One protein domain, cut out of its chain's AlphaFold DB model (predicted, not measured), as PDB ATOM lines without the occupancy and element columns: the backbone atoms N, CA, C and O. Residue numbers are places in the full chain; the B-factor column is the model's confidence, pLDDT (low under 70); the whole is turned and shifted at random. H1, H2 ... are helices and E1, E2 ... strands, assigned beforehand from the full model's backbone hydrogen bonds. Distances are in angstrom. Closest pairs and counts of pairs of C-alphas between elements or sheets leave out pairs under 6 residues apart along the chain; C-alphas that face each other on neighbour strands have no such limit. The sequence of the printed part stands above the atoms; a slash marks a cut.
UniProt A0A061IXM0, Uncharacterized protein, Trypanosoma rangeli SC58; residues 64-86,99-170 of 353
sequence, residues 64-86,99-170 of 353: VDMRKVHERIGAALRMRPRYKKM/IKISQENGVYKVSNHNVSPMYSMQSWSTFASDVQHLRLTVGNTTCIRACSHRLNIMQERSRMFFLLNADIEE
ATOM      1  N   VAL A  64      24.120   9.061   9.563       90.44
ATOM      2  CA  VAL A  64      25.367   9.061   8.778       90.44
ATOM      3  C   VAL A  64      26.558   9.557   9.606       90.44
ATOM      4  O   VAL A  64      27.651   9.002   9.496       90.44
ATOM      5  N   ASP A  65      26.363  10.566  10.454       90.12
ATOM      6  CA  ASP A  65      27.471  11.191  11.180       90.12
ATOM      7  C   ASP A  65      27.982  10.335  12.340       90.12
ATOM      8  O   ASP A  65      29.198  10.231  12.502       90.12
ATOM      9  N   MET A  66      27.111   9.620  13.067       93.50
ATOM     10  CA  MET A  66      27.582   8.626  14.041       93.50
ATOM     11  C   MET A  66      28.290   7.446  13.376       93.50
ATOM     12  O   MET A  66      29.293   6.978  13.914       93.50
ATOM     13  N   ARG A  67      27.848   6.994  12.191       93.44
ATOM     14  CA  ARG A  67      28.541   5.928  11.442       93.44
ATOM     15  C   ARG A  67      29.972   6.318  11.058       93.44
ATOM     16  O   ARG A  67      30.877   5.513  11.260       93.44
ATOM     17  N   LYS A  68      30.212   7.564  10.621       93.31
ATOM     18  CA  LYS A  68      31.568   8.083  10.315       93.31
ATOM     19  C   LYS A  68      32.533   8.028  11.506       93.31
ATOM     20  O   LYS A  68      33.738   7.902  11.303       93.31
ATOM     21  N   VAL A  69      32.032   8.156  12.737       95.94
ATOM     22  CA  VAL A  69      32.858   8.193  13.960       95.94
ATOM     23  C   VAL A  69      32.789   6.910  14.793       95.94
ATOM     24  O   VAL A  69      33.501   6.805  15.795       95.94
ATOM     25  N   HIS A  70      31.967   5.937  14.381       94.25
ATOM     26  CA  HIS A  70      31.644   4.739  15.156       94.25
ATOM     27  C   HIS A  70      32.896   3.980  15.593       94.25
ATOM     28  O   HIS A  70      33.073   3.759  16.787       94.25
ATOM     29  N   GLU A  71      33.807   3.662  14.669       95.25
ATOM     30  CA  GLU A  71      35.025   2.913  15.008       95.25
ATOM     31  C   GLU A  71      35.949   3.658  15.969       95.25
ATOM     32  O   GLU A  71      36.538   3.049  16.861       95.25
ATOM     33  N   ARG A  72      36.051   4.987  15.848       95.31
ATOM     34  CA  ARG A  72      36.910   5.793  16.726       95.31
ATOM     35  C   ARG A  72      36.357   5.829  18.154       95.31
ATOM     36  O   ARG A  72      37.104   5.636  19.111       95.31
ATOM     37  N   ILE A  73      35.042   6.011  18.295       94.94
ATOM     38  CA  ILE A  73      34.354   5.960  19.594       94.94
ATOM     39  C   ILE A  73      34.376   4.531  20.155       94.94
ATOM     40  O   ILE A  73      34.678   4.342  21.330       94.94
ATOM     41  N   GLY A  74      34.129   3.519  19.322       94.62
ATOM     42  CA  GLY A  74      34.176   2.105  19.686       94.62
ATOM     43  C   GLY A  74      35.551   1.684  20.198       94.62
ATOM     44  O   GLY A  74      35.645   1.071  21.259       94.62
ATOM     45  N   ALA A  75      36.629   2.088  19.520       93.50
ATOM     46  CA  ALA A  75      37.998   1.889  19.988       93.50
ATOM     47  C   ALA A  75      38.227   2.522  21.371       93.50
ATOM     48  O   ALA A  75      38.775   1.861  22.254       93.50
ATOM     49  N   ALA A  76      37.739   3.746  21.598       93.75
ATOM     50  CA  ALA A  76      37.840   4.403  22.899       93.75
ATOM     51  C   ALA A  76      37.022   3.708  24.003       93.75
ATOM     52  O   ALA A  76      37.510   3.538  25.121       93.75
ATOM     53  N   LEU A  77      35.811   3.234  23.696       92.38
ATOM     54  CA  LEU A  77      34.985   2.464  24.631       92.38
ATOM     55  C   LEU A  77      35.634   1.119  24.994       92.38
ATOM     56  O   LEU A  77      35.613   0.737  26.166       92.38
ATOM     57  N   ARG A  78      36.280   0.445  24.030       91.56
ATOM     58  CA  ARG A  78      37.032  -0.811  24.234       91.56
ATOM     59  C   ARG A  78      38.233  -0.662  25.184       91.56
ATOM     60  O   ARG A  78      38.695  -1.672  25.712       91.56
ATOM     61  N   MET A  79      38.710   0.555  25.466       91.31
ATOM     62  CA  MET A  79      39.768   0.781  26.463       91.31
ATOM     63  C   MET A  79      39.260   0.649  27.907       91.31
ATOM     64  O   MET A  79      39.950   0.091  28.754       91.31
ATOM     65  N   ARG A  80      38.032   1.097  28.213       88.25
ATOM     66  CA  ARG A  80      37.510   1.138  29.597       88.25
ATOM     67  C   ARG A  80      37.507  -0.231  30.312       88.25
ATOM     68  O   ARG A  80      37.960  -0.260  31.459       88.25
ATOM     69  N   PRO A  81      37.081  -1.352  29.692       87.56
ATOM     70  CA  PRO A  81      37.137  -2.676  30.320       87.56
ATOM     71  C   PRO A  81      38.547  -3.154  30.698       87.56
ATOM     72  O   PRO A  81      38.672  -3.958  31.617       87.56
ATOM     73  N   ARG A  82      39.608  -2.646  30.044       87.38
ATOM     74  CA  ARG A  82      41.011  -3.000  30.354       87.38
ATOM     75  C   ARG A  82      41.456  -2.513  31.735       87.38
ATOM     76  O   ARG A  82      42.323  -3.128  32.345       87.38
ATOM     77  N   TYR A  83      40.872  -1.407  32.202       85.12
ATOM     78  CA  TYR A  83      41.237  -0.727  33.453       85.12
ATOM     79  C   TYR A  83      40.173  -0.871  34.540       85.12
ATOM     80  O   TYR A  83      40.495  -0.963  35.720       85.12
ATOM     81  N   LYS A  84      38.895  -0.901  34.147       80.31
ATOM     82  CA  LYS A  84      37.763  -1.107  35.047       80.31
ATOM     83  C   LYS A  84      36.978  -2.326  34.587       80.31
ATOM     84  O   LYS A  84      36.050  -2.203  33.784       80.31
ATOM     85  N   LYS A  85      37.318  -3.486  35.155       70.25
ATOM     86  CA  LYS A  85      36.434  -4.653  35.124       70.25
ATOM     87  C   LYS A  85      35.071  -4.241  35.684       70.25
ATOM     88  O   LYS A  85      34.991  -3.680  36.777       70.25
ATOM     89  N   MET A  86      34.000  -4.458  34.925       51.06
ATOM     90  CA  MET A  86      32.656  -4.198  35.434       51.06
ATOM     91  C   MET A  86      32.247  -5.301  36.412       51.06
ATOM     92  O   MET A  86      32.440  -6.479  36.139       51.06
ATOM     93  N   ILE A  99      52.408 -13.285  52.625       79.31
ATOM     94  CA  ILE A  99      52.334 -12.366  51.488       79.31
ATOM     95  C   ILE A  99      53.637 -11.582  51.370       79.31
ATOM     96  O   ILE A  99      54.138 -11.046  52.361       79.31
ATOM     97  N   LYS A 100      54.158 -11.457  50.146       81.31
ATOM     98  CA  LYS A 100      55.229 -10.510  49.834       81.31
ATOM     99  C   LYS A 100      54.627  -9.302  49.122       81.31
ATOM    100  O   LYS A 100      54.030  -9.436  48.055       81.31
ATOM    101  N   ILE A 101      54.802  -8.128  49.720       84.69
ATOM    102  CA  ILE A 101      54.528  -6.843  49.078       84.69
ATOM    103  C   ILE A 101      55.869  -6.313  48.572       84.69
ATOM    104  O   ILE A 101      56.803  -6.147  49.355       84.69
ATOM    105  N   SER A 102      55.976  -6.062  47.272       86.94
ATOM    106  CA  SER A 102      57.066  -5.278  46.687       86.94
ATOM    107  C   SER A 102      56.505  -4.041  45.993       86.94
ATOM    108  O   SER A 102      55.319  -3.977  45.674       86.94
ATOM    109  N   GLN A 103      57.353  -3.043  45.769       86.75
ATOM    110  CA  GLN A 103      57.001  -1.829  45.042       86.75
ATOM    111  C   GLN A 103      57.967  -1.668  43.870       86.75
ATOM    112  O   GLN A 103      59.176  -1.798  44.040       86.75
ATOM    113  N   GLU A 104      57.434  -1.402  42.683       83.25
ATOM    114  CA  GLU A 104      58.212  -1.221  41.460       83.25
ATOM    115  C   GLU A 104      57.594  -0.069  40.667       83.25
ATOM    116  O   GLU A 104      56.414  -0.113  40.326       83.25
ATOM    117  N   ASN A 105      58.371   0.988  40.407       82.19
ATOM    118  CA  ASN A 105      57.918   2.181  39.676       82.19
ATOM    119  C   ASN A 105      56.606   2.789  40.224       82.19
ATOM    120  O   ASN A 105      55.719   3.178  39.468       82.19
ATOM    121  N   GLY A 106      56.456   2.821  41.554       81.94
ATOM    122  CA  GLY A 106      55.252   3.318  42.234       81.94
ATOM    123  C   GLY A 106      54.078   2.330  42.295       81.94
ATOM    124  O   GLY A 106      53.144   2.559  43.058       81.94
ATOM    125  N   VAL A 107      54.130   1.210  41.568       83.50
ATOM    126  CA  VAL A 107      53.102   0.163  41.594       83.50
ATOM    127  C   VAL A 107      53.447  -0.867  42.667       83.50
ATOM    128  O   VAL A 107      54.514  -1.482  42.635       83.50
ATOM    129  N   TYR A 108      52.531  -1.084  43.609       83.25
ATOM    130  CA  TYR A 108      52.634  -2.198  44.546       83.25
ATOM    131  C   TYR A 108      52.286  -3.509  43.836       83.25
ATOM    132  O   TYR A 108      51.291  -3.601  43.119       83.25
ATOM    133  N   LYS A 109      53.114  -4.532  44.040       81.81
ATOM    134  CA  LYS A 109      52.890  -5.904  43.586       81.81
ATOM    135  C   LYS A 109      52.718  -6.774  44.824       81.81
ATOM    136  O   LYS A 109      53.605  -6.849  45.671       81.81
ATOM    137  N   VAL A 110      51.563  -7.423  44.924       81.12
ATOM    138  CA  VAL A 110      51.253  -8.382  45.988       81.12
ATOM    139  C   VAL A 110      51.370  -9.778  45.389       81.12
ATOM    140  O   VAL A 110      50.658 -10.091  44.434       81.12
ATOM    141  N   SER A 111      52.278 -10.602  45.909       78.94
ATOM    142  CA  SER A 111      52.465 -11.984  45.459       78.94
ATOM    143  C   SER A 111      52.336 -12.978  46.607       78.94
ATOM    144  O   SER A 111      52.676 -12.699  47.762       78.94
ATOM    145  N   ASN A 112      51.837 -14.164  46.263       71.06
ATOM    146  CA  ASN A 112      51.739 -15.298  47.165       71.06
ATOM    147  C   ASN A 112      52.922 -16.237  46.879       71.06
ATOM    148  O   ASN A 112      53.046 -16.741  45.769       71.06
ATOM    149  N   HIS A 113      53.811 -16.456  47.852       65.62
ATOM    150  CA  HIS A 113      54.867 -17.482  47.772       65.62
ATOM    151  C   HIS A 113      55.708 -17.527  46.466       65.62
ATOM    152  O   HIS A 113      55.960 -18.601  45.930       65.62
ATOM    153  N   ASN A 114      56.176 -16.382  45.949       58.97
ATOM    154  CA  ASN A 114      56.919 -16.261  44.671       58.97
ATOM    155  C   ASN A 114      56.158 -16.738  43.406       58.97
ATOM    156  O   ASN A 114      56.700 -16.642  42.306       58.97
ATOM    157  N   VAL A 115      54.908 -17.195  43.528       58.88
ATOM    158  CA  VAL A 115      54.070 -17.673  42.423       58.88
ATOM    159  C   VAL A 115      53.098 -16.563  42.033       58.88
ATOM    160  O   VAL A 115      52.079 -16.377  42.691       58.88
ATOM    161  N   SER A 116      53.469 -15.846  40.963       63.81
ATOM    162  CA  SER A 116      52.708 -14.801  40.248       63.81
ATOM    163  C   SER A 116      52.154 -13.618  41.084       63.81
ATOM    164  O   SER A 116      51.998 -13.678  42.307       63.81
ATOM    165  N   PRO A 117      51.904 -12.449  40.460       67.44
ATOM    166  CA  PRO A 117      51.194 -11.367  41.134       67.44
ATOM    167  C   PRO A 117      49.705 -11.723  41.273       67.44
ATOM    168  O   PRO A 117      49.092 -12.223  40.332       67.44
ATOM    169  N   MET A 118      49.102 -11.418  42.429       69.06
ATOM    170  CA  MET A 118      47.679 -11.692  42.713       69.06
ATOM    171  C   MET A 118      46.714 -10.933  41.788       69.06
ATOM    172  O   MET A 118      45.545 -11.292  41.679       69.06
ATOM    173  N   TYR A 119      47.198  -9.883  41.127       70.88
ATOM    174  CA  TYR A 119      46.486  -9.123  40.110       70.88
ATOM    175  C   TYR A 119      47.461  -8.672  39.021       70.88
ATOM    176  O   TYR A 119      48.613  -8.342  39.299       70.88
ATOM    177  N   SER A 120      46.988  -8.623  37.777       72.25
ATOM    178  CA  SER A 120      47.731  -8.037  36.660       72.25
ATOM    179  C   SER A 120      47.170  -6.651  36.355       72.25
ATOM    180  O   SER A 120      45.969  -6.502  36.121       72.25
ATOM    181  N   MET A 121      48.034  -5.639  36.378       77.19
ATOM    182  CA  MET A 121      47.720  -4.269  35.971       77.19
ATOM    183  C   MET A 121      48.449  -3.951  34.669       77.19
ATOM    184  O   MET A 121      49.565  -4.418  34.443       77.19
ATOM    185  N   GLN A 122      47.828  -3.130  33.823       85.00
ATOM    186  CA  GLN A 122      48.499  -2.574  32.648       85.00
ATOM    187  C   GLN A 122      49.687  -1.703  33.077       85.00
ATOM    188  O   GLN A 122      49.649  -1.065  34.131       85.00
ATOM    189  N   SER A 123      50.731  -1.655  32.250       86.81
ATOM    190  CA  SER A 123      51.892  -0.804  32.516       86.81
ATOM    191  C   SER A 123      51.527   0.683  32.436       86.81
ATOM    192  O   SER A 123      50.579   1.084  31.751       86.81
ATOM    193  N   TRP A 124      52.328   1.524  33.098       88.06
ATOM    194  CA  TRP A 124      52.187   2.979  33.010       88.06
ATOM    195  C   TRP A 124      52.288   3.494  31.566       88.06
ATOM    196  O   TRP A 124      51.509   4.358  31.174       88.06
ATOM    197  N   SER A 125      53.193   2.941  30.751       91.75
ATOM    198  CA  SER A 125      53.355   3.343  29.347       91.75
ATOM    199  C   SER A 125      52.126   3.009  28.497       91.75
ATOM    200  O   SER A 125      51.678   3.852  27.720       91.75
ATOM    201  N   THR A 126      51.524   1.829  28.686       92.69
ATOM    202  CA  THR A 126      50.262   1.463  28.027       92.69
ATOM    203  C   THR A 126      49.122   2.373  28.483       92.69
ATOM    204  O   THR A 126      48.387   2.878  27.642       92.69
ATOM    205  N   PHE A 127      49.000   2.652  29.787       92.12
ATOM    206  CA  PHE A 127      48.001   3.591  30.312       92.12
ATOM    207  C   PHE A 127      48.159   5.009  29.747       92.12
ATOM    208  O   PHE A 127      47.181   5.589  29.281       92.12
ATOM    209  N   ALA A 128      49.375   5.559  29.729       93.88
ATOM    210  CA  ALA A 128      49.640   6.887  29.180       93.88
ATOM    211  C   ALA A 128      49.302   6.970  27.679       93.88
ATOM    212  O   ALA A 128      48.715   7.959  27.234       93.88
ATOM    213  N   SER A 129      49.605   5.914  26.914       95.38
ATOM    214  CA  SER A 129      49.238   5.807  25.498       95.38
ATOM    215  C   SER A 129      47.719   5.739  25.296       95.38
ATOM    216  O   SER A 129      47.161   6.559  24.565       95.38
ATOM    217  N   ASP A 130      47.020   4.838  26.000       95.12
ATOM    218  CA  ASP A 130      45.556   4.695  25.935       95.12
ATOM    219  C   ASP A 130      44.849   6.010  26.347       95.12
ATOM    220  O   ASP A 130      43.901   6.451  25.689       95.12
ATOM    221  N   VAL A 131      45.348   6.720  27.369       95.31
ATOM    222  CA  VAL A 131      44.852   8.056  27.758       95.31
ATOM    223  C   VAL A 131      45.078   9.089  26.651       95.31
ATOM    224  O   VAL A 131      44.176   9.880  26.367       95.31
ATOM    225  N   GLN A 132      46.231   9.090  25.980       96.00
ATOM    226  CA  GLN A 132      46.476  10.007  24.867       96.00
ATOM    227  C   GLN A 132      45.585   9.685  23.654       96.00
ATOM    228  O   GLN A 132      45.014  10.602  23.061       96.00
ATOM    229  N   HIS A 133      45.358   8.406  23.334       94.69
ATOM    230  CA  HIS A 133      44.377   7.983  22.327       94.69
ATOM    231  C   HIS A 133      42.944   8.411  22.686       94.69
ATOM    232  O   HIS A 133      42.188   8.844  21.807       94.69
ATOM    233  N   LEU A 134      42.572   8.361  23.972       95.75
ATOM    234  CA  LEU A 134      41.285   8.861  24.454       95.75
ATOM    235  C   LEU A 134      41.177  10.379  24.258       95.75
ATOM    236  O   LEU A 134      40.193  10.843  23.686       95.75
ATOM    237  N   ARG A 135      42.201  11.152  24.648       96.38
ATOM    238  CA  ARG A 135      42.248  12.616  24.457       96.38
ATOM    239  C   ARG A 135      42.142  13.004  22.982       96.38
ATOM    240  O   ARG A 135      41.342  13.871  22.645       96.38
ATOM    241  N   LEU A 136      42.863  12.315  22.095       95.94
ATOM    242  CA  LEU A 136      42.773  12.505  20.641       95.94
ATOM    243  C   LEU A 136      41.405  12.110  20.059       95.94
ATOM    244  O   LEU A 136      41.054  12.548  18.964       95.94
ATOM    245  N   THR A 137      40.632  11.270  20.749       95.81
ATOM    246  CA  THR A 137      39.266  10.909  20.345       95.81
ATOM    247  C   THR A 137      38.250  11.933  20.836       95.81
ATOM    248  O   THR A 137      37.447  12.409  20.039       95.81
ATOM    249  N   VAL A 138      38.334  12.337  22.104       95.38
ATOM    250  CA  VAL A 138      37.470  13.367  22.705       95.38
ATOM    251  C   VAL A 138      37.684  14.733  22.045       95.38
ATOM    252  O   VAL A 138      36.716  15.440  21.800       95.38
ATOM    253  N   GLY A 139      38.925  15.085  21.694       95.50
ATOM    254  CA  GLY A 139      39.264  16.327  20.990       95.50
ATOM    255  C   GLY A 139      39.024  16.312  19.474       95.50
ATOM    256  O   GLY A 139      39.334  17.295  18.806       95.50
ATOM    257  N   ASN A 140      38.513  15.220  18.891       97.06
ATOM    258  CA  ASN A 140      38.251  15.165  17.453       97.06
ATOM    259  C   ASN A 140      36.962  15.928  17.103       97.06
ATOM    260  O   ASN A 140      35.881  15.575  17.566       97.06
ATOM    261  N   THR A 141      37.061  16.935  16.233       96.81
ATOM    262  CA  THR A 141      35.939  17.817  15.864       96.81
ATOM    263  C   THR A 141      34.750  17.078  15.246       96.81
ATOM    264  O   THR A 141      33.606  17.420  15.545       96.81
ATOM    265  N   THR A 142      34.984  16.038  14.440       96.06
ATOM    266  CA  THR A 142      33.917  15.201  13.868       96.06
ATOM    267  C   THR A 142      33.206  14.392  14.954       96.06
ATOM    268  O   THR A 142      31.978  14.365  14.977       96.06
ATOM    269  N   CYS A 143      33.950  13.793  15.894       96.38
ATOM    270  CA  CYS A 143      33.375  13.116  17.062       96.38
ATOM    271  C   CYS A 143      32.558  14.074  17.932       96.38
ATOM    272  O   CYS A 143      31.428  13.742  18.276       96.38
ATOM    273  N   ILE A 144      33.089  15.261  18.244       96.50
ATOM    274  CA  ILE A 144      32.380  16.282  19.030       96.50
ATOM    275  C   ILE A 144      31.056  16.638  18.345       96.50
ATOM    276  O   ILE A 144      30.006  16.527  18.968       96.50
ATOM    277  N   ARG A 145      31.077  16.978  17.048       95.62
ATOM    278  CA  ARG A 145      29.866  17.342  16.293       95.62
ATOM    279  C   ARG A 145      28.828  16.218  16.254       95.62
ATOM    280  O   ARG A 145      27.664  16.477  16.545       95.62
ATOM    281  N   ALA A 146      29.239  14.991  15.927       95.62
ATOM    282  CA  ALA A 146      28.336  13.841  15.855       95.62
ATOM    283  C   ALA A 146      27.715  13.515  17.227       95.62
ATOM    284  O   ALA A 146      26.499  13.359  17.336       95.62
ATOM    285  N   CYS A 147      28.526  13.500  18.292       95.06
ATOM    286  CA  CYS A 147      28.050  13.280  19.656       95.06
ATOM    287  C   CYS A 147      27.115  14.398  20.136       95.06
ATOM    288  O   CYS A 147      26.061  14.093  20.685       95.06
ATOM    289  N   SER A 148      27.448  15.674  19.914       95.06
ATOM    290  CA  SER A 148      26.589  16.805  20.295       95.06
ATOM    291  C   SER A 148      25.248  16.777  19.561       95.06
ATOM    292  O   SER A 148      24.207  16.957  20.187       95.06
ATOM    293  N   HIS A 149      25.250  16.489  18.256       93.88
ATOM    294  CA  HIS A 149      24.018  16.338  17.483       93.88
ATOM    295  C   HIS A 149      23.148  15.193  18.021       93.88
ATOM    296  O   HIS A 149      21.953  15.383  18.251       93.88
ATOM    297  N   ARG A 150      23.753  14.033  18.316       93.75
ATOM    298  CA  ARG A 150      23.036  12.890  18.892       93.75
ATOM    299  C   ARG A 150      22.490  13.175  20.293       93.75
ATOM    300  O   ARG A 150      21.362  12.795  20.586       93.75
ATOM    301  N   LEU A 151      23.249  13.860  21.149       94.75
ATOM    302  CA  LEU A 151      22.790  14.255  22.485       94.75
ATOM    303  C   LEU A 151      21.572  15.186  22.406       94.75
ATOM    304  O   LEU A 151      20.612  14.970  23.144       94.75
ATOM    305  N   ASN A 152      21.556  16.134  21.463       93.94
ATOM    306  CA  ASN A 152      20.384  16.977  21.212       93.94
ATOM    307  C   ASN A 152      19.177  16.142  20.744       93.94
ATOM    308  O   ASN A 152      18.084  16.305  21.278       93.94
ATOM    309  N   ILE A 153      19.365  15.193  19.817       92.81
ATOM    310  CA  ILE A 153      18.297  14.267  19.390       92.81
ATOM    311  C   ILE A 153      17.766  13.453  20.581       92.81
ATOM    312  O   ILE A 153      16.555  13.352  20.767       92.81
ATOM    313  N   MET A 154      18.643  12.905  21.426       92.81
ATOM    314  CA  MET A 154      18.244  12.178  22.637       92.81
ATOM    315  C   MET A 154      17.469  13.068  23.621       92.81
ATOM    316  O   MET A 154      16.508  12.604  24.237       92.81
ATOM    317  N   GLN A 155      17.845  14.343  23.746       94.19
ATOM    318  CA  GLN A 155      17.159  15.326  24.582       94.19
ATOM    319  C   GLN A 155      15.760  15.666  24.047       94.19
ATOM    320  O   GLN A 155      14.804  15.614  24.822       94.19
ATOM    321  N   GLU A 156      15.602  15.936  22.748       93.44
ATOM    322  CA  GLU A 156      14.278  16.186  22.153       93.44
ATOM    323  C   GLU A 156      13.377  14.952  22.207       93.44
ATOM    324  O   GLU A 156      12.199  15.058  22.541       93.44
ATOM    325  N   ARG A 157      13.930  13.756  21.982       90.94
ATOM    326  CA  ARG A 157      13.188  12.497  22.153       90.94
ATOM    327  C   ARG A 157      12.727  12.297  23.594       90.94
ATOM    328  O   ARG A 157      11.604  11.860  23.805       90.94
ATOM    329  N   SER A 158      13.558  12.639  24.580       91.00
ATOM    330  CA  SER A 158      13.178  12.598  25.997       91.00
ATOM    331  C   SER A 158      12.054  13.598  26.306       91.00
ATOM    332  O   SER A 158      11.059  13.233  26.929       91.00
ATOM    333  N   ARG A 159      12.143  14.831  25.785       92.75
ATOM    334  CA  ARG A 159      11.085  15.854  25.891       92.75
ATOM    335  C   ARG A 159       9.768  15.389  25.269       92.75
ATOM    336  O   ARG A 159       8.733  15.468  25.920       92.75
ATOM    337  N   MET A 160       9.813  14.861  24.046       92.06
ATOM    338  CA  MET A 160       8.652  14.314  23.341       92.06
ATOM    339  C   MET A 160       8.057  13.108  24.079       92.06
ATOM    340  O   MET A 160       6.841  13.014  24.215       92.06
ATOM    341  N   PHE A 161       8.897  12.218  24.615       89.94
ATOM    342  CA  PHE A 161       8.450  11.092  25.431       89.94
ATOM    343  C   PHE A 161       7.698  11.566  26.682       89.94
ATOM    344  O   PHE A 161       6.620  11.044  26.959       89.94
ATOM    345  N   PHE A 162       8.221  12.562  27.406       88.44
ATOM    346  CA  PHE A 162       7.524  13.130  28.560       88.44
ATOM    347  C   PHE A 162       6.231  13.847  28.159       88.44
ATOM    348  O   PHE A 162       5.223  13.642  28.819       88.44
ATOM    349  N   LEU A 163       6.217  14.611  27.062       90.00
ATOM    350  CA  LEU A 163       5.008  15.285  26.573       90.00
ATOM    351  C   LEU A 163       3.885  14.292  26.228       90.00
ATOM    352  O   LEU A 163       2.733  14.528  26.574       90.00
ATOM    353  N   LEU A 164       4.219  13.179  25.571       88.94
ATOM    354  CA  LEU A 164       3.243  12.177  25.122       88.94
ATOM    355  C   LEU A 164       2.824  11.186  26.215       88.94
ATOM    356  O   LEU A 164       1.801  10.524  26.065       88.94
ATOM    357  N   ASN A 165       3.599  11.062  27.298       86.31
ATOM    358  CA  ASN A 165       3.333  10.108  28.378       86.31
ATOM    359  C   ASN A 165       3.119  10.768  29.757       86.31
ATOM    360  O   ASN A 165       3.013  10.046  30.748       86.31
ATOM    361  N   ALA A 166       3.024  12.103  29.844       83.25
ATOM    362  CA  ALA A 166       2.860  12.840  31.104       83.25
ATOM    363  C   ALA A 166       1.698  12.297  31.951       83.25
ATOM    364  O   ALA A 166       1.904  11.898  33.093       83.25
ATOM    365  N   ASP A 167       0.508  12.154  31.362       77.44
ATOM    366  CA  ASP A 167      -0.687  11.636  32.050       77.44
ATOM    367  C   ASP A 167      -0.556  10.172  32.514       77.44
ATOM    368  O   ASP A 167      -1.320   9.714  33.368       77.44
ATOM    369  N   ILE A 168       0.402   9.420  31.961       76.94
ATOM    370  CA  ILE A 168       0.722   8.048  32.375       76.94
ATOM    371  C   ILE A 168       1.661   8.070  33.584       76.94
ATOM    372  O   ILE A 168       1.396   7.408  34.589       76.94
ATOM    373  N   GLU A 169       2.741   8.846  33.492       73.88
ATOM    374  CA  GLU A 169       3.809   8.912  34.496       73.88
ATOM    375  C   GLU A 169       3.411   9.759  35.730       73.88
ATOM    376  O   GLU A 169       3.886   9.505  36.837       73.88
ATOM    377  N   GLU A 170       2.506  10.739  35.587       68.50
ATOM    378  CA  GLU A 170       2.155  11.705  36.644       68.50
ATOM    379  C   GLU A 170       0.872  11.371  37.440       68.50
ATOM    380  O   GLU A 170       0.462  12.142  38.318       68.50
TER     381      GLU A 170
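Overview. This is residues 64 to 86 and 99 to 170 of the 353 residues of an uncharacterized protein of Trypanosoma rangeli SC58 (UniProt A0A061IXM0). H1 and H2 lie side by side; H3 leaves one end as a long arm, and a small antiparallel sheet lies beyond the other. The printed part has 95 residues, mostly helix, in the order H1 E1 E2 E3 H2 H3. It is extended, with radius of gyration of the C-alphas 21.5 A and spans 64, 37 and 19 A.

Along the chain. H1, residues 64 to 83, begins at C-alpha (25.367, 9.061, 8.778). E1 is residues 99 to 104, E2 107 to 112, E3 115 to 117, H2 124 to 138. H3, residues 141 to 169, 38.2 A long, ends at (3.809, 8.912, 34.496).

Arrangement. H1 touches H2 with residues 72 to 79 alone, closest C-alphas Ala 76 and Leu 134, 5.8 A, opposite ways. H1 touches H3 with residues 65 to 73 alone, closest C-alphas Asp 65 and Ala 146, 5.4 A. In the antiparallel meander E1 E2 E3, N 102 and O 109, 3.0 A, and N 115 and O 112, 2.9 A, are within hydrogen-bond range. Every O i to N i+4 pair is within range in H2, 9 of 16 in H1, 23 of 25 in H3.

Size, cuts and confidence. Residues 87 to 98 are cut out; C-alphas 86 and 99 are 26.7 A apart. The pLDDT is under 70 at residues 86, 113 to 118 and 170.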